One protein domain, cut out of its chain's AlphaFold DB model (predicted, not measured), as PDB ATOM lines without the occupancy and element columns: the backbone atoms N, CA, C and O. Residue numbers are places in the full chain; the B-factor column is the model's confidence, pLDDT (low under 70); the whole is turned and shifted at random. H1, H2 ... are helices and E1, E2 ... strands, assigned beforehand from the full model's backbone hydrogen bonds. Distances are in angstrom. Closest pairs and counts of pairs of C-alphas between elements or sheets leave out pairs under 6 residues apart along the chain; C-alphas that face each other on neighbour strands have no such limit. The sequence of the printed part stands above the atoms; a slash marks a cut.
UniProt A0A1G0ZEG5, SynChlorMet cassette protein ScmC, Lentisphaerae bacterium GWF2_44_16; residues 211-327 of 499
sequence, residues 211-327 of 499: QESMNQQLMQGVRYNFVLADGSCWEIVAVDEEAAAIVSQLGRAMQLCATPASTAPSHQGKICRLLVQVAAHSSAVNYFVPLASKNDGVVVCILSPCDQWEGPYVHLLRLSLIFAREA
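This is residues 211 to 327 of the 499 residues of the protein "SynChlorMet cassette protein ScmC" of Lentisphaerae bacterium GWF2_44_16 (UniProt A0A1G0ZEG5). A strongly twisted sheet of five strands, E3 E1 E2 E4 E5, is covered on one face by two helices, H2 over E1 and E2 and H3 over E4. No named helix is on its other face; a short helix, H1, lies away from the sheet. The printed part has 117 residues, with three named helices and five named strands in the order H1 E1 E2 H2 E3 E4 E5 H3; the sheet is mixed, and the class is mixed, helices and strands. The whole is compact, with a radius of gyration of the C-alphas of 13.7 A, and spans 42 by 30 by 29 A.

In the sheet, E4 is residues 271 to 278, 22.9 A from first to last C-alpha, and E5 is residues 298 to 303, 16.1 A. E2 is residues 233 to 238, 17.1 A; E1 is residues 223 to 227, 13.8 A; E3 is residues 257 to 259. H2 is residues 241 to 253, 18.6 A. H3 is residues 313 to 327, 21.4 A, with C-alpha 327 at (138.342, 201.416, 131.291). H1 is residues 211 to 217, with C-alpha 211 at (141.631, 225.277, 118.435).

E3 and E5 are the edge strands. E2 and E4 are parallel at 22 degrees, with N 274 and O 235 at 2.8 A. E4 and E5 are parallel at 20 degrees, with N 299 and O 273 at 2.7 A. E1 and E2 form an antiparallel hairpin at 159 degrees, with N 236 and O 224 at 2.8 A. E3 and E1 are antiparallel at 138 degrees, with N 259 and O 223 at 2.8 A. H2 is on the sheet at a height of 6.6 A and runs along the strands, at 17 degrees to E2 on the local plane; the closest C-alphas of H2 and E2 are those of Ala 244 and Ala 238, 4.9 A apart. E2, H2 and E3 form a split strand-helix-strand unit, two strands running the same way with E1 between them, and its crossover is right-handed. H3 is on the same face at a height of 9.6 A and runs along the strands, at 24 degrees to E4 on the local plane. H2, with residues 246 to 250 alone, touches H3; the closest C-alphas, of Leu 250 and Leu 316, are 5.8 A apart, and they run the same way at a steep tilt of 69 degrees, only just short of about perpendicular. H1 is apart from H2 and H3. Every O i to N i+4 pair is within hydrogen-bond range in H2, 9 of 11 in H3 and 1 of 3 in H1, where 1 of 4 O i to N i+3 pairs is.

The two C-alphas farthest apart, of Gln 268 and Gln 308, are 41.8 A apart. The printed part has no cut. The links E3 to E4, 11 residues, and E4 to E5, 19 residues, are long. The mean pLDDT of the printed part is 72.7; residues 211 to 221, 261 to 270, 280 to 297 and 305 to 312 are under 70.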
ATOM      1  N   GLN A 211     140.920 226.277 119.245       41.59
ATOM      2  CA  GLN A 211     141.631 225.277 118.435       41.59
ATOM      3  C   GLN A 211     142.948 225.802 117.832       41.59
ATOM      4  O   GLN A 211     143.910 225.040 117.716       41.59
ATOM      5  N   GLU A 212     143.023 227.091 117.488       39.50
ATOM      6  CA  GLU A 212     144.236 227.718 116.938       39.50
ATOM      7  C   GLU A 212     145.282 228.034 118.021       39.50
ATOM      8  O   GLU A 212     146.467 227.759 117.826       39.50
ATOM      9  N   SER A 213     144.851 228.511 119.196       41.00
ATOM     10  CA  SER A 213     145.729 228.781 120.350       41.00
ATOM     11  C   SER A 213     146.339 227.501 120.949       41.00
ATOM     12  O   SER A 213     147.533 227.438 121.267       41.00
ATOM     13  N   MET A 214     145.548 226.424 121.026       44.19
ATOM     14  CA  MET A 214     145.957 225.161 121.649       44.19
ATOM     15  C   MET A 214     147.122 224.480 120.912       44.19
ATOM     16  O   MET A 214     147.994 223.888 121.552       44.19
ATOM     17  N   ASN A 215     147.198 224.618 119.582       46.88
ATOM     18  CA  ASN A 215     148.298 224.074 118.778       46.88
ATOM     19  C   ASN A 215     149.650 224.760 119.053       46.88
ATOM     20  O   ASN A 215     150.690 224.120 118.897       46.88
ATOM     21  N   GLN A 216     149.661 226.024 119.494       44.72
ATOM     22  CA  GLN A 216     150.898 226.737 119.837       44.72
ATOM     23  C   GLN A 216     151.383 226.430 121.265       44.72
ATOM     24  O   GLN A 216     152.587 226.278 121.473       44.72
ATOM     25  N   GLN A 217     150.479 226.268 122.242       46.41
ATOM     26  CA  GLN A 217     150.847 225.982 123.642       46.41
ATOM     27  C   GLN A 217     151.161 224.500 123.930       46.41
ATOM     28  O   GLN A 217     151.990 224.208 124.795       46.41
ATOM     29  N   LEU A 218     150.607 223.553 123.158       51.16
ATOM     30  CA  LEU A 218     150.903 222.107 123.253       51.16
ATOM     31  C   LEU A 218     152.393 221.744 123.045       51.16
ATOM     32  O   LEU A 218     152.807 220.611 123.325       51.16
ATOM     33  N   MET A 219     153.209 222.687 122.566       48.94
ATOM     34  CA  MET A 219     154.606 222.478 122.176       48.94
ATOM     35  C   MET A 219     155.639 222.784 123.278       48.94
ATOM     36  O   MET A 219     156.812 222.483 123.074       48.94
ATOM     37  N   GLN A 220     155.251 223.343 124.436       54.62
ATOM     38  CA  GLN A 220     156.219 223.815 125.452       54.62
ATOM     39  C   GLN A 220     156.019 223.270 126.888       54.62
ATOM     40  O   GLN A 220     156.801 223.606 127.775       54.62
ATOM     41  N   GLY A 221     155.032 222.398 127.137       66.19
ATOM     42  CA  GLY A 221     154.734 221.849 128.476       66.19
ATOM     43  C   GLY A 221     155.279 220.436 128.756       66.19
ATOM     44  O   GLY A 221     155.504 219.646 127.839       66.19
ATOM     45  N   VAL A 222     155.451 220.089 130.039       79.69
ATOM     46  CA  VAL A 222     155.749 218.709 130.483       79.69
ATOM     47  C   VAL A 222     154.534 217.819 130.226       79.69
ATOM     48  O   VAL A 222     153.419 218.165 130.615       79.69
ATOM     49  N   ARG A 223     154.754 216.654 129.610       87.31
ATOM     50  CA  ARG A 223     153.706 215.660 129.350       87.31
ATOM     51  C   ARG A 223     153.890 214.448 130.244       87.31
ATOM     52  O   ARG A 223     155.021 214.020 130.470       87.31
ATOM     53  N   TYR A 224     152.787 213.877 130.714       91.62
ATOM     54  CA  TYR A 224     152.809 212.649 131.505       91.62
ATOM     55  C   TYR A 224     152.144 211.518 130.746       91.62
ATOM     56  O   TYR A 224     151.019 211.675 130.279       91.62
ATOM     57  N   ASN A 225     152.821 210.374 130.672       92.50
ATOM     58  CA  ASN A 225     152.329 209.217 129.937       92.50
ATOM     59  C   ASN A 225     152.246 207.983 130.827       92.50
ATOM     60  O   ASN A 225     153.063 207.807 131.736       92.50
ATOM     61  N   PHE A 226     151.279 207.117 130.529       93.62
ATOM     62  CA  PHE A 226     151.219 205.770 131.089       93.62
ATOM     63  C   PHE A 226     150.393 204.817 130.231       93.62
ATOM     64  O   PHE A 226     149.614 205.235 129.369       93.62
ATOM     65  N   VAL A 227     150.562 203.524 130.499       92.94
ATOM     66  CA  VAL A 227     149.847 202.445 129.816       92.94
ATOM     67  C   VAL A 227     149.100 201.583 130.833       92.94
ATOM     68  O   VAL A 227     149.630 201.234 131.886       92.94
ATOM     69  N   LEU A 228     147.849 201.249 130.517       94.75
ATOM     70  CA  LEU A 228     147.055 200.266 131.253       94.75
ATOM     71  C   LEU A 228     147.220 198.871 130.637       94.75
ATOM     72  O   LEU A 228     147.494 198.735 129.446       94.75
ATOM     73  N   ALA A 229     146.996 197.819 131.425       94.94
ATOM     74  CA  ALA A 229     147.164 196.432 130.982       94.94
ATOM     75  C   ALA A 229     146.164 196.003 129.889       94.94
ATOM     76  O   ALA A 229     146.392 195.014 129.201       94.94
ATOM     77  N   ASP A 230     145.089 196.768 129.670       91.88
ATOM     78  CA  ASP A 230     144.189 196.588 128.524       91.88
ATOM     79  C   ASP A 230     144.761 197.138 127.197       91.88
ATOM     80  O   ASP A 230     144.101 197.083 126.156       91.88
ATOM     81  N   GLY A 231     145.985 197.677 127.230       90.12
ATOM     82  CA  GLY A 231     146.680 198.296 126.104       90.12
ATOM     83  C   GLY A 231     146.342 199.775 125.895       90.12
ATOM     84  O   GLY A 231     146.850 200.388 124.953       90.12
ATOM     85  N   SER A 232     145.496 200.377 126.738       89.31
ATOM     86  CA  SER A 232     145.174 201.802 126.641       89.31
ATOM     87  C   SER A 232     146.390 202.656 126.984       89.31
ATOM     88  O   SER A 232     146.893 202.601 128.105       89.31
ATOM     89  N   CYS A 233     146.821 203.483 126.034       90.56
ATOM     90  CA  CYS A 233     147.914 204.434 126.214       90.56
ATOM     91  C   CYS A 233     147.348 205.835 126.452       90.56
ATOM     92  O   CYS A 233     146.486 206.284 125.691       90.56
ATOM     93  N   TRP A 234     147.850 206.521 127.474       91.25
ATOM     94  CA  TRP A 234     147.400 207.853 127.863       91.25
ATOM     95  C   TRP A 234     148.535 208.863 127.820       91.25
ATOM     96  O   TRP A 234     149.621 208.587 128.322       91.25
ATOM     97  N   GLU A 235     148.240 210.040 127.274       90.94
ATOM     98  CA  GLU A 235     149.068 211.247 127.347       90.94
ATOM     99  C   GLU A 235     148.260 212.337 128.057       90.94
ATOM    100  O   GLU A 235     147.126 212.623 127.677       90.94
ATOM    101  N   ILE A 236     148.818 212.930 129.109       90.88
ATOM    102  CA  ILE A 236     148.177 213.971 129.914       90.88
ATOM    103  C   ILE A 236     148.942 215.270 129.712       90.88
ATOM    104  O   ILE A 236     150.159 215.321 129.920       90.88
ATOM    105  N   VAL A 237     148.217 216.322 129.340       86.94
ATOM    106  CA  VAL A 237     148.783 217.635 129.050       86.94
ATOM    107  C   VAL A 237     148.002 218.718 129.779       86.94
ATOM    108  O   VAL A 237     146.776 218.780 129.692       86.94
ATOM    109  N   ALA A 238     148.720 219.579 130.493       87.12
ATOM    110  CA  ALA A 238     148.166 220.806 131.042       87.12
ATOM    111  C   ALA A 238     148.157 221.908 129.977       87.12
ATOM    112  O   ALA A 238     149.148 222.098 129.274       87.12
ATOM    113  N   VAL A 239     147.034 222.613 129.866       81.56
ATOM    114  CA  VAL A 239     146.822 223.708 128.909       81.56
ATOM    115  C   VAL A 239     147.235 225.058 129.508       81.56
ATOM    116  O   VAL A 239     147.649 225.950 128.778       81.56
ATOM    117  N   ASP A 240     147.169 225.200 130.833       82.50
ATOM    118  CA  ASP A 240     147.543 226.409 131.572       82.50
ATOM    119  C   ASP A 240     148.413 226.088 132.805       82.50
ATOM    120  O   ASP A 240     148.627 224.925 133.160       82.50
ATOM    121  N   GLU A 241     148.961 227.130 133.437       82.31
ATOM    122  CA  GLU A 241     149.897 227.013 134.564       82.31
ATOM    123  C   GLU A 241     149.246 226.409 135.821       82.31
ATOM    124  O   GLU A 241     149.850 225.573 136.499       82.31
ATOM    125  N   GLU A 242     147.986 226.750 136.103       83.06
ATOM    126  CA  GLU A 242     147.242 226.178 137.232       83.06
ATOM    127  C   GLU A 242     146.997 224.674 137.031       83.06
ATOM    128  O   GLU A 242     147.218 223.860 137.937       83.06
ATOM    129  N   ALA A 243     146.611 224.270 135.819       85.25
ATOM    130  CA  ALA A 243     146.478 222.873 135.435       85.25
ATOM    131  C   ALA A 243     147.823 222.142 135.501       85.25
ATOM    132  O   ALA A 243     147.850 220.966 135.872       85.25
ATOM    133  N   ALA A 244     148.939 222.810 135.189       88.12
ATOM    134  CA  ALA A 244     150.268 222.205 135.227       88.12
ATOM    135  C   ALA A 244     150.647 221.751 136.641       88.12
ATOM    136  O   ALA A 244     151.160 220.639 136.806       88.12
ATOM    137  N   ALA A 245     150.324 222.541 137.669       87.19
ATOM    138  CA  ALA A 245     150.537 222.150 139.062       87.19
ATOM    139  C   ALA A 245     149.725 220.894 139.438       87.19
ATOM    140  O   ALA A 245     150.265 219.947 140.020       87.19
ATOM    141  N   ILE A 246     148.450 220.843 139.038       88.44
ATOM    142  CA  ILE A 246     147.542 219.718 139.318       88.44
ATOM    143  C   ILE A 246     147.995 218.448 138.585       88.44
ATOM    144  O   ILE A 246     148.068 217.374 139.182       88.44
ATOM    145  N   VAL A 247     148.324 218.559 137.297       91.31
ATOM    146  CA  VAL A 247     148.805 217.439 136.475       91.31
ATOM    147  C   VAL A 247     150.157 216.934 136.984       91.31
ATOM    148  O   VAL A 247     150.364 215.725 137.053       91.31
ATOM    149  N   SER A 248     151.049 217.827 137.422       91.00
ATOM    150  CA  SER A 248     152.317 217.444 138.052       91.00
ATOM    151  C   SER A 248     152.092 216.657 139.347       91.00
ATOM    152  O   SER A 248     152.716 215.615 139.562       91.00
ATOM    153  N   GLN A 249     151.156 217.100 140.192       91.00
ATOM    154  CA  GLN A 249     150.788 216.389 141.418       91.00
ATOM    155  C   GLN A 249     150.165 215.017 141.121       91.00
ATOM    156  O   GLN A 249     150.541 214.033 141.761       91.00
ATOM    157  N   LEU A 250     149.278 214.930 140.124       92.94
ATOM    158  CA  LEU A 250     148.726 213.665 139.632       92.94
ATOM    159  C   LEU A 250     149.849 212.723 139.171       92.94
ATOM    160  O   LEU A 250     149.883 211.564 139.580       92.94
ATOM    161  N   GLY A 251     150.796 213.240 138.382       93.81
ATOM    162  CA  GLY A 251     151.953 212.501 137.882       93.81
ATOM    163  C   GLY A 251     152.820 211.919 138.995       93.81
ATOM    164  O   GLY A 251     153.158 210.740 138.949       93.81
ATOM    165  N   ARG A 252     153.123 212.701 140.039       93.31
ATOM    166  CA  ARG A 252     153.880 212.226 141.215       93.31
ATOM    167  C   ARG A 252     153.109 211.181 142.023       93.31
ATOM    168  O   ARG A 252     153.684 210.178 142.447       93.31
ATOM    169  N   ALA A 253     151.811 211.406 142.228       94.12
ATOM    170  CA  ALA A 253     150.956 210.483 142.968       94.12
ATOM    171  C   ALA A 253     150.809 209.141 142.238       94.12
ATOM    172  O   ALA A 253     150.783 208.101 142.882       94.12
ATOM    173  N   MET A 254     150.747 209.145 140.908       96.19
ATOM    174  CA  MET A 254     150.573 207.937 140.093       96.19
ATOM    175  C   MET A 254     151.887 207.379 139.513       96.19
ATOM    176  O   MET A 254     151.841 206.447 138.718       96.19
ATOM    177  N   GLN A 255     153.047 207.942 139.875       95.50
ATOM    178  CA  GLN A 255     154.373 207.568 139.343       95.50
ATOM    179  C   GLN A 255     154.437 207.546 137.806       95.50
ATOM    180  O   GLN A 255     155.022 206.653 137.195       95.50
ATOM    181  N   LEU A 256     153.811 208.534 137.165       93.88
ATOM    182  CA  LEU A 256     153.751 208.619 135.707       93.88
ATOM    183  C   LEU A 256     155.091 209.079 135.128       93.88
ATOM    184  O   LEU A 256     155.791 209.911 135.712       93.88
ATOM    185  N   CYS A 257     155.414 208.599 133.929       88.06
ATOM    186  CA  CYS A 257     156.620 209.012 133.225       88.06
ATOM    187  C   CYS A 257     156.440 210.425 132.658       88.06
ATOM    188  O   CYS A 257     155.576 210.649 131.808       88.06
ATOM    189  N   ALA A 258     157.269 211.367 133.110       86.19
ATOM    190  CA  ALA A 258     157.345 212.701 132.529       86.19
ATOM    191  C   ALA A 258     158.211 212.669 131.262       86.19
ATOM    192  O   ALA A 258     159.340 212.181 131.289       86.19
ATOM    193  N   THR A 259     157.696 213.207 130.161       80.94
ATOM    194  CA  THR A 259     158.428 213.351 128.898       80.94
ATOM    195  C   THR A 259     158.421 214.813 128.453       80.94
ATOM    196  O   THR A 259     157.385 215.483 128.562       80.94
ATOM    197  N   PRO A 260     159.558 215.348 127.974       70.88
ATOM    198  CA  PRO A 260     159.577 216.660 127.346       70.88
ATOM    199  C   PRO A 260     158.808 216.615 126.016       70.88
ATOM    200  O   PRO A 260     158.844 215.611 125.300       70.88
ATOM    201  N   ALA A 261     158.133 217.719 125.675       59.12
ATOM    202  CA  ALA A 261     157.263 217.835 124.496       59.12
ATOM    203  C   ALA A 261     157.956 217.530 123.149       59.12
ATOM    204  O   ALA A 261     157.273 217.275 122.158       59.12
ATOM    205  N   SER A 262     159.293 217.533 123.110       49.12
ATOM    206  CA  SER A 262     160.122 217.253 121.931       49.12
ATOM    207  C   SER A 262     160.277 215.765 121.592       49.12
ATOM    208  O   SER A 262     160.830 215.436 120.543       49.12
ATOM    209  N   THR A 263     159.801 214.858 122.445       52.91
ATOM    210  CA  THR A 263     159.922 213.409 122.226       52.91
ATOM    211  C   THR A 263     158.642 212.871 121.590       52.91
ATOM    212  O   THR A 263     157.574 212.924 122.198       52.91
ATOM    213  N   ALA A 264     158.731 212.352 120.363       47.12
ATOM    214  CA  ALA A 264     157.605 211.674 119.724       47.12
ATOM    215  C   ALA A 264     157.210 210.422 120.537       47.12
ATOM    216  O   ALA A 264     158.098 209.703 121.009       47.12
ATOM    217  N   PRO A 265     155.907 210.133 120.708       51.28
ATOM    218  CA  PRO A 265     155.468 208.957 121.447       51.28
ATOM    219  C   PRO A 265     155.938 207.682 120.735       51.28
ATOM    220  O   PRO A 265     155.672 207.479 119.553       51.28
ATOM    221  N   SER A 266     156.628 206.807 121.463       48.62
ATOM    222  CA  SER A 266     157.226 205.566 120.951       48.62
ATOM    223  C   SER A 266     156.227 204.413 120.752       48.62
ATOM    224  O   SER A 266     156.631 203.306 120.398       48.62
ATOM    225  N   HIS A 267     154.927 204.640 120.963       52.44
ATOM    226  CA  HIS A 267     153.904 203.594 120.924       52.44
ATOM    227  C   HIS A 267     153.070 203.628 119.634       52.44
ATOM    228  O   HIS A 267     152.435 204.627 119.313       52.44
ATOM    229  N   GLN A 268     153.005 202.488 118.936       47.81
ATOM    230  CA  GLN A 268     152.243 202.273 117.691       47.81
ATOM    231  C   GLN A 268     150.714 202.099 117.896       47.81
ATOM    232  O   GLN A 268     150.012 201.665 116.984       47.81
ATOM    233  N   GLY A 269     150.174 202.413 119.082       57.06
ATOM    234  CA  GLY A 269     148.750 202.264 119.425       57.06
ATOM    235  C   GLY A 269     147.939 203.566 119.328       57.06
ATOM    236  O   GLY A 269     148.499 204.657 119.273       57.06
ATOM    237  N   LYS A 270     146.599 203.470 119.349       67.75
ATOM    238  CA  LYS A 270     145.708 204.645 119.449       67.75
ATOM    239  C   LYS A 270     145.878 205.287 120.833       67.75
ATOM    240  O   LYS A 270     145.421 204.728 121.828       67.75
ATOM    241  N   ILE A 271     146.544 206.437 120.883       79.12
ATOM    242  CA  ILE A 271     146.802 207.197 122.115       79.12
ATOM    243  C   ILE A 271     145.554 208.001 122.488       79.12
ATOM    244  O   ILE A 271     145.017 208.734 121.657       79.12
ATOM    245  N   CYS A 272     145.115 207.887 123.743       83.94
ATOM    246  CA  CYS A 272     144.125 208.783 124.328       83.94
ATOM    247  C   CYS A 272     144.837 209.998 124.935       83.94
ATOM    248  O   CYS A 272     145.734 209.842 125.763       83.94
ATOM    249  N   ARG A 273     144.433 211.211 124.552       83.31
ATOM    250  CA  ARG A 273     145.009 212.453 125.086       83.31
ATOM    251  C   ARG A 273     144.050 213.114 126.056       83.31
ATOM    252  O   ARG A 273     142.921 213.407 125.683       83.31
ATOM    253  N   LEU A 274     144.503 213.385 127.272       87.12
ATOM    254  CA  LEU A 274     143.781 214.156 128.273       87.12
ATOM    255  C   LEU A 274     144.359 215.568 128.355       87.12
ATOM    256  O   LEU A 274     145.460 215.767 128.862       87.12
ATOM    257  N   LEU A 275     143.588 216.543 127.890       82.69
ATOM    258  CA  LEU A 275     143.893 217.963 128.002       82.69
ATOM    259  C   LEU A 275     143.224 218.518 129.259       82.69
ATOM    260  O   LEU A 275     142.010 218.385 129.422       82.69
ATOM    261  N   VAL A 276     144.005 219.115 130.154       84.19
ATOM    262  CA  VAL A 276     143.536 219.641 131.441       84.19
ATOM    263  C   VAL A 276     143.668 221.155 131.455       84.19
ATOM    264  O   VAL A 276     144.745 221.679 131.193       84.19
ATOM    265  N   GLN A 277     142.584 221.843 131.795       83.25
ATOM    266  CA  GLN A 277     142.527 223.301 131.876       83.25
ATOM    267  C   GLN A 277     141.822 223.717 133.171       83.25
ATOM    268  O   GLN A 277     140.861 223.054 133.573       83.25
ATOM    269  N   VAL A 278     142.244 224.807 133.809       79.25
ATOM    270  CA  VAL A 278     141.511 225.432 134.917       79.25
ATOM    271  C   VAL A 278     140.777 226.665 134.397       79.25
ATOM    272  O   VAL A 278     141.339 227.568 133.785       79.25
ATOM    273  N   ALA A 279     139.459 226.691 134.581       72.69
ATOM    274  CA  ALA A 279     138.635 227.783 134.092       72.69
ATOM    275  C   ALA A 279     138.824 229.040 134.946       72.69
ATOM    276  O   ALA A 279     138.328 229.061 136.065       72.69
ATOM    277  N   ALA A 280     139.403 230.112 134.391       57.53
ATOM    278  CA  ALA A 280     139.616 231.366 135.117       57.53
ATOM    279  C   ALA A 280     138.343 231.844 135.844       57.53
ATOM    280  O   ALA A 280     138.353 231.925 137.067       57.53
ATOM    281  N   HIS A 281     137.218 232.091 135.152       51.75
ATOM    282  CA  HIS A 281     135.976 232.634 135.756       51.75
ATOM    283  C   HIS A 281     134.670 231.990 135.221       51.75
ATOM    284  O   HIS A 281     133.618 232.630 135.164       51.75
ATOM    285  N   SER A 282     134.699 230.730 134.775       42.16
ATOM    286  CA  SER A 282     133.562 230.139 134.048       42.16
ATOM    287  C   SER A 282     132.568 229.374 134.942       42.16
ATOM    288  O   SER A 282     132.923 228.557 135.784       42.16
ATOM    289  N   SER A 283     131.270 229.596 134.692       42.34
ATOM    290  CA  SER A 283     130.158 228.766 135.186       42.34
ATOM    291  C   SER A 283     129.968 227.461 134.390       42.34
ATOM    292  O   SER A 283     129.016 226.726 134.642       42.34
ATOM    293  N   ALA A 284     130.814 227.207 133.389       41.38
ATOM    294  CA  ALA A 284     130.839 226.011 132.547       41.38
ATOM    295  C   ALA A 284     131.856 224.993 133.090       41.38
ATOM    296  O   ALA A 284     132.672 224.428 132.366       41.38
ATOM    297  N   VAL A 285     131.825 224.777 134.404       49.75
ATOM    298  CA  VAL A 285     132.563 223.683 135.027       49.75
ATOM    299  C   VAL A 285     131.908 222.382 134.584       49.75
ATOM    300  O   VAL A 285     130.729 222.141 134.859       49.75
ATOM    301  N   ASN A 286     132.677 221.510 133.939       48.91
ATOM    302  CA  ASN A 286     132.228 220.148 133.687       48.91
ATOM    303  C   ASN A 286     132.113 219.431 135.037       48.91
ATOM    304  O   ASN A 286     133.097 218.998 135.601       48.91
ATOM    305  N   TYR A 287     130.926 219.286 135.617       50.47
ATOM    306  CA  TYR A 287     130.806 218.491 136.851       50.47
ATOM    307  C   TYR A 287     130.876 216.979 136.590       50.47
ATOM    308  O   TYR A 287     130.968 216.202 137.535       50.47
ATOM    309  N   PHE A 288     130.848 216.574 135.319       59.47
ATOM    310  CA  PHE A 288     130.894 215.183 134.893       59.47
ATOM    311  C   PHE A 288     132.311 214.741 134.504       59.47
ATOM    312  O   PHE A 288     133.206 215.552 134.238       59.47
ATOM    313  N   VAL A 289     132.501 213.422 134.478       61.06
ATOM    314  CA  VAL A 289     133.721 212.754 134.015       61.06
ATOM    315  C   VAL A 289     133.575 212.482 132.510       61.06
ATOM    316  O   VAL A 289     132.733 211.655 132.141       61.06
ATOM    317  N   PRO A 290     134.312 213.189 131.632       64.94
ATOM    318  CA  PRO A 290     134.188 213.024 130.186       64.94
ATOM    319  C   PRO A 290     134.732 211.671 129.705       64.94
ATOM    320  O   PRO A 290     135.559 211.045 130.365       64.94
ATOM    321  N   LEU A 291     134.253 211.245 128.535       61.31
ATOM    322  CA  LEU A 291     134.775 210.109 127.769       61.31
ATOM    323  C   LEU A 291     135.551 210.637 126.558       61.31
ATOM    324  O   LEU A 291     135.233 211.712 126.044       61.31
ATOM    325  N   ALA A 292     136.520 209.862 126.082       59.22
ATOM    326  CA  ALA A 292     137.273 210.126 124.870       59.22
ATOM    327  C   ALA A 292     136.334 210.181 123.670       59.22
ATOM    328  O   ALA A 292     135.456 209.330 123.478       59.22
ATOM    329  N   SER A 293     136.522 211.209 122.846       56.62
ATOM    330  CA  SER A 293     135.830 211.287 121.571       56.62
ATOM    331  C   SER A 293     136.257 210.109 120.692       56.62
ATOM    332  O   SER A 293     137.434 209.752 120.587       56.62
ATOM    333  N   LYS A 294     135.270 209.470 120.049       52.28
ATOM    334  CA  LYS A 294     135.501 208.288 119.204       52.28
ATOM    335  C   LYS A 294     136.449 208.590 118.036       52.28
ATOM    336  O   LYS A 294     137.169 207.685 117.604       52.28
ATOM    337  N   ASN A 295     136.463 209.840 117.569       47.03
ATOM    338  CA  ASN A 295     137.093 210.240 116.313       47.03
ATOM    339  C   ASN A 295     138.586 210.558 116.464       47.03
ATOM    340  O   ASN A 295     139.371 210.162 115.613       47.03
ATOM    341  N   ASP A 296     138.988 211.203 117.554       63.06
ATOM    342  CA  ASP A 296     140.339 211.749 117.748       63.06
ATOM    343  C   ASP A 296     141.039 211.232 119.018       63.06
ATOM    344  O   ASP A 296     142.241 211.426 119.169       63.06
ATOM    345  N   GLY A 297     140.326 210.535 119.915       68.75
ATOM    346  CA  GLY A 297     140.898 210.039 121.171       68.75
ATOM    347  C   GLY A 297     141.236 211.153 122.164       68.75
ATOM    348  O   GLY A 297     141.966 210.913 123.123       68.75
ATOM    349  N   VAL A 298     140.721 212.364 121.948       74.50
ATOM    350  CA  VAL A 298     140.975 213.512 122.819       74.50
ATOM    351  C   VAL A 298     139.868 213.615 123.869       74.50
ATOM    352  O   VAL A 298     138.677 213.460 123.585       74.50
ATOM    353  N   VAL A 299     140.280 213.867 125.106       75.81
ATOM    354  CA  VAL A 299     139.444 214.174 126.263       75.81
ATOM    355  C   VAL A 299     139.851 215.547 126.770       75.81
ATOM    356  O   VAL A 299     141.013 215.763 127.092       75.81
ATOM    357  N   VAL A 300     138.894 216.460 126.901       74.50
ATOM    358  CA  VAL A 300     139.134 217.783 127.490       74.50
ATOM    359  C   VAL A 300     138.486 217.833 128.869       74.50
ATOM    360  O   VAL A 300     137.278 217.629 129.014       74.50
ATOM    361  N   CYS A 301     139.285 218.098 129.899       78.31
ATOM    362  CA  CYS A 301     138.829 218.254 131.269       78.31
ATOM    363  C   CYS A 301     139.042 219.690 131.741       78.31
ATOM    364  O   CYS A 301     140.166 220.123 131.978       78.31
ATOM    365  N   ILE A 302     137.931 220.402 131.920       74.75
ATOM    366  CA  ILE A 302     137.919 221.741 132.504       74.75
ATOM    367  C   ILE A 302     137.625 221.613 134.002       74.75
ATOM    368  O   ILE A 302     136.568 221.100 134.408       74.75
ATOM    369  N   LEU A 303     138.584 222.039 134.816       75.88
ATOM    370  CA  LEU A 303     138.539 222.101 136.272       75.88
ATOM    371  C   LEU A 303     138.070 223.490 136.730       75.88
ATOM    372  O   LEU A 303     138.207 224.477 136.009       75.88
ATOM    373  N   SER A 304     137.485 223.555 137.924       70.88
ATOM    374  CA  SER A 304     137.140 224.831 138.563       70.88
ATOM    375  C   SER A 304     138.353 225.397 139.298       70.88
ATOM    376  O   SER A 304     139.159 224.607 139.785       70.88
ATOM    377  N   PRO A 305     138.423 226.717 139.527       64.44
ATOM    378  CA  PRO A 305     139.307 227.286 140.539       64.44
ATOM    379  C   PRO A 305     138.976 226.706 141.924       64.44
ATOM    380  O   PRO A 305     137.805 226.467 142.243       64.44
ATOM    381  N   CYS A 306     140.001 226.457 142.742       55.50
ATOM    382  CA  CYS A 306     139.955 225.642 143.966       55.50
ATOM    383  C   CYS A 306     139.175 226.269 145.154       55.50
ATOM    384  O   CYS A 306     139.220 225.762 146.275       55.50
ATOM    385  N   ASP A 307     138.410 227.341 144.939       44.94
ATOM    386  CA  ASP A 307     137.996 228.232 146.031       44.94
ATOM    387  C   ASP A 307     136.641 227.877 146.660       44.94
ATOM    388  O   ASP A 307     136.271 228.437 147.692       44.94
ATOM    389  N   GLN A 308     135.846 226.993 146.041       44.84
ATOM    390  CA  GLN A 308     134.426 226.888 146.411       44.84
ATOM    391  C   GLN A 308     133.979 225.557 147.022       44.84
ATOM    392  O   GLN A 308     133.027 225.581 147.803       44.84
ATOM    393  N   TRP A 309     134.591 224.410 146.721       41.66
ATOM    394  CA  TRP A 309     134.115 223.114 147.230       41.66
ATOM    395  C   TRP A 309     135.247 222.087 147.298       41.66
ATOM    396  O   TRP A 309     135.637 221.591 146.252       41.66
ATOM    397  N   GLU A 310     135.633 221.709 148.526       52.81
ATOM    398  CA  GLU A 310     136.384 220.485 148.868       52.81
ATOM    399  C   GLU A 310     137.836 220.469 148.327       52.81
ATOM    400  O   GLU A 310     138.076 220.715 147.157       52.81
ATOM    401  N   GLY A 311     138.819 220.254 149.212       57.19
ATOM    402  CA  GLY A 311     140.246 220.552 148.991       57.19
ATOM    403  C   GLY A 311     140.924 219.989 147.719       57.19
ATOM    404  O   GLY A 311     140.335 219.218 146.960       57.19
ATOM    405  N   PRO A 312     142.215 220.311 147.503       64.69
ATOM    406  CA  PRO A 312     142.936 220.119 146.230       64.69
ATOM    407  C   PRO A 312     142.885 218.691 145.644       64.69
ATOM    408  O   PRO A 312     142.993 218.500 144.432       64.69
ATOM    409  N   TYR A 313     142.648 217.672 146.473       77.25
ATOM    410  CA  TYR A 313     142.530 216.274 146.056       77.25
ATOM    411  C   TYR A 313     141.323 215.966 145.149       77.25
ATOM    412  O   TYR A 313     141.348 214.963 144.432       77.25
ATOM    413  N   VAL A 314     140.271 216.794 145.146       77.56
ATOM    414  CA  VAL A 314     139.073 216.565 144.313       77.56
ATOM    415  C   VAL A 314     139.413 216.621 142.825       77.56
ATOM    416  O   VAL A 314     138.880 215.833 142.040       77.56
ATOM    417  N   HIS A 315     140.339 217.498 142.431       82.44
ATOM    418  CA  HIS A 315     140.828 217.563 141.056       82.44
ATOM    419  C   HIS A 315     141.574 216.286 140.667       82.44
ATOM    420  O   HIS A 315     141.283 215.711 139.620       82.44
ATOM    421  N   LEU A 316     142.451 215.787 141.540       88.25
ATOM    422  CA  LEU A 316     143.192 214.543 141.310       88.25
ATOM    423  C   LEU A 316     142.248 213.343 141.172       88.25
ATOM    424  O   LEU A 316     142.339 212.578 140.211       88.25
ATOM    425  N   LEU A 317     141.277 213.236 142.085       85.19
ATOM    426  CA  LEU A 317     140.221 212.232 142.015       85.19
ATOM    427  C   LEU A 317     139.495 212.317 140.673       85.19
ATOM    428  O   LEU A 317     139.378 211.308 139.980       85.19
ATOM    429  N   ARG A 318     139.045 213.510 140.281       83.38
ATOM    430  CA  ARG A 318     138.284 213.718 139.049       83.38
ATOM    431  C   ARG A 318     139.071 213.344 137.795       83.38
ATOM    432  O   ARG A 318     138.513 212.656 136.944       83.38
ATOM    433  N   LEU A 319     140.340 213.741 137.700       88.94
ATOM    434  CA  LEU A 319     141.212 213.349 136.589       88.94
ATOM    435  C   LEU A 319     141.393 211.827 136.551       88.94
ATOM    436  O   LEU A 319     141.227 211.217 135.499       88.94
ATOM    437  N   SER A 320     141.611 211.190 137.705       92.38
ATOM    438  CA  SER A 320     141.741 209.730 137.778       92.38
ATOM    439  C   SER A 320     140.470 208.994 137.325       92.38
ATOM    440  O   SER A 320     140.533 207.946 136.680       92.38
ATOM    441  N   LEU A 321     139.287 209.555 137.601       89.94
ATOM    442  CA  LEU A 321     138.023 208.938 137.209       89.94
ATOM    443  C   LEU A 321     137.824 208.912 135.691       89.94
ATOM    444  O   LEU A 321     137.084 208.051 135.228       89.94
ATOM    445  N   ILE A 322     138.482 209.788 134.922       88.62
ATOM    446  CA  ILE A 322     138.447 209.757 133.449       88.62
ATOM    447  C   ILE A 322     139.023 208.433 132.948       88.62
ATOM    448  O   ILE A 322     138.380 207.734 132.165       88.62
ATOM    449  N   PHE A 323     140.180 208.034 133.477       92.56
ATOM    450  CA  PHE A 323     140.820 206.767 133.122       92.56
ATOM    451  C   PHE A 323     139.951 205.573 133.524       92.56
ATOM    452  O   PHE A 323     139.738 204.656 132.734       92.56
ATOM    453  N   ALA A 324     139.382 205.615 134.733       92.81
ATOM    454  CA  ALA A 324     138.482 204.571 135.207       92.81
ATOM    455  C   ALA A 324     137.197 204.476 134.367       92.81
ATOM    456  O   ALA A 324     136.688 203.380 134.137       92.81
ATOM    457  N   ARG A 325     136.665 205.610 133.899       88.81
ATOM    458  CA  ARG A 325     135.455 205.676 133.077       88.81
ATOM    459  C   ARG A 325     135.701 205.126 131.671       88.81
ATOM    460  O   ARG A 325     134.854 204.387 131.178       88.81
ATOM    461  N   GLU A 326     136.857 205.405 131.076       88.75
ATOM    462  CA  GLU A 326     137.283 204.787 129.813       88.75
ATOM    463  C   GLU A 326     137.509 203.279 129.942       88.75
ATOM    464  O   GLU A 326     137.005 202.507 129.125       88.75
ATOM    465  N   ALA A 327     138.191 202.839 131.002       92.69
ATOM    466  CA  ALA A 327     138.342 201.416 131.291       92.69
ATOM    467  C   ALA A 327     136.974 200.731 131.454       92.69
ATOM    468  O   ALA A 327     136.780 199.610 130.988       92.69
TER     469      ALA A 327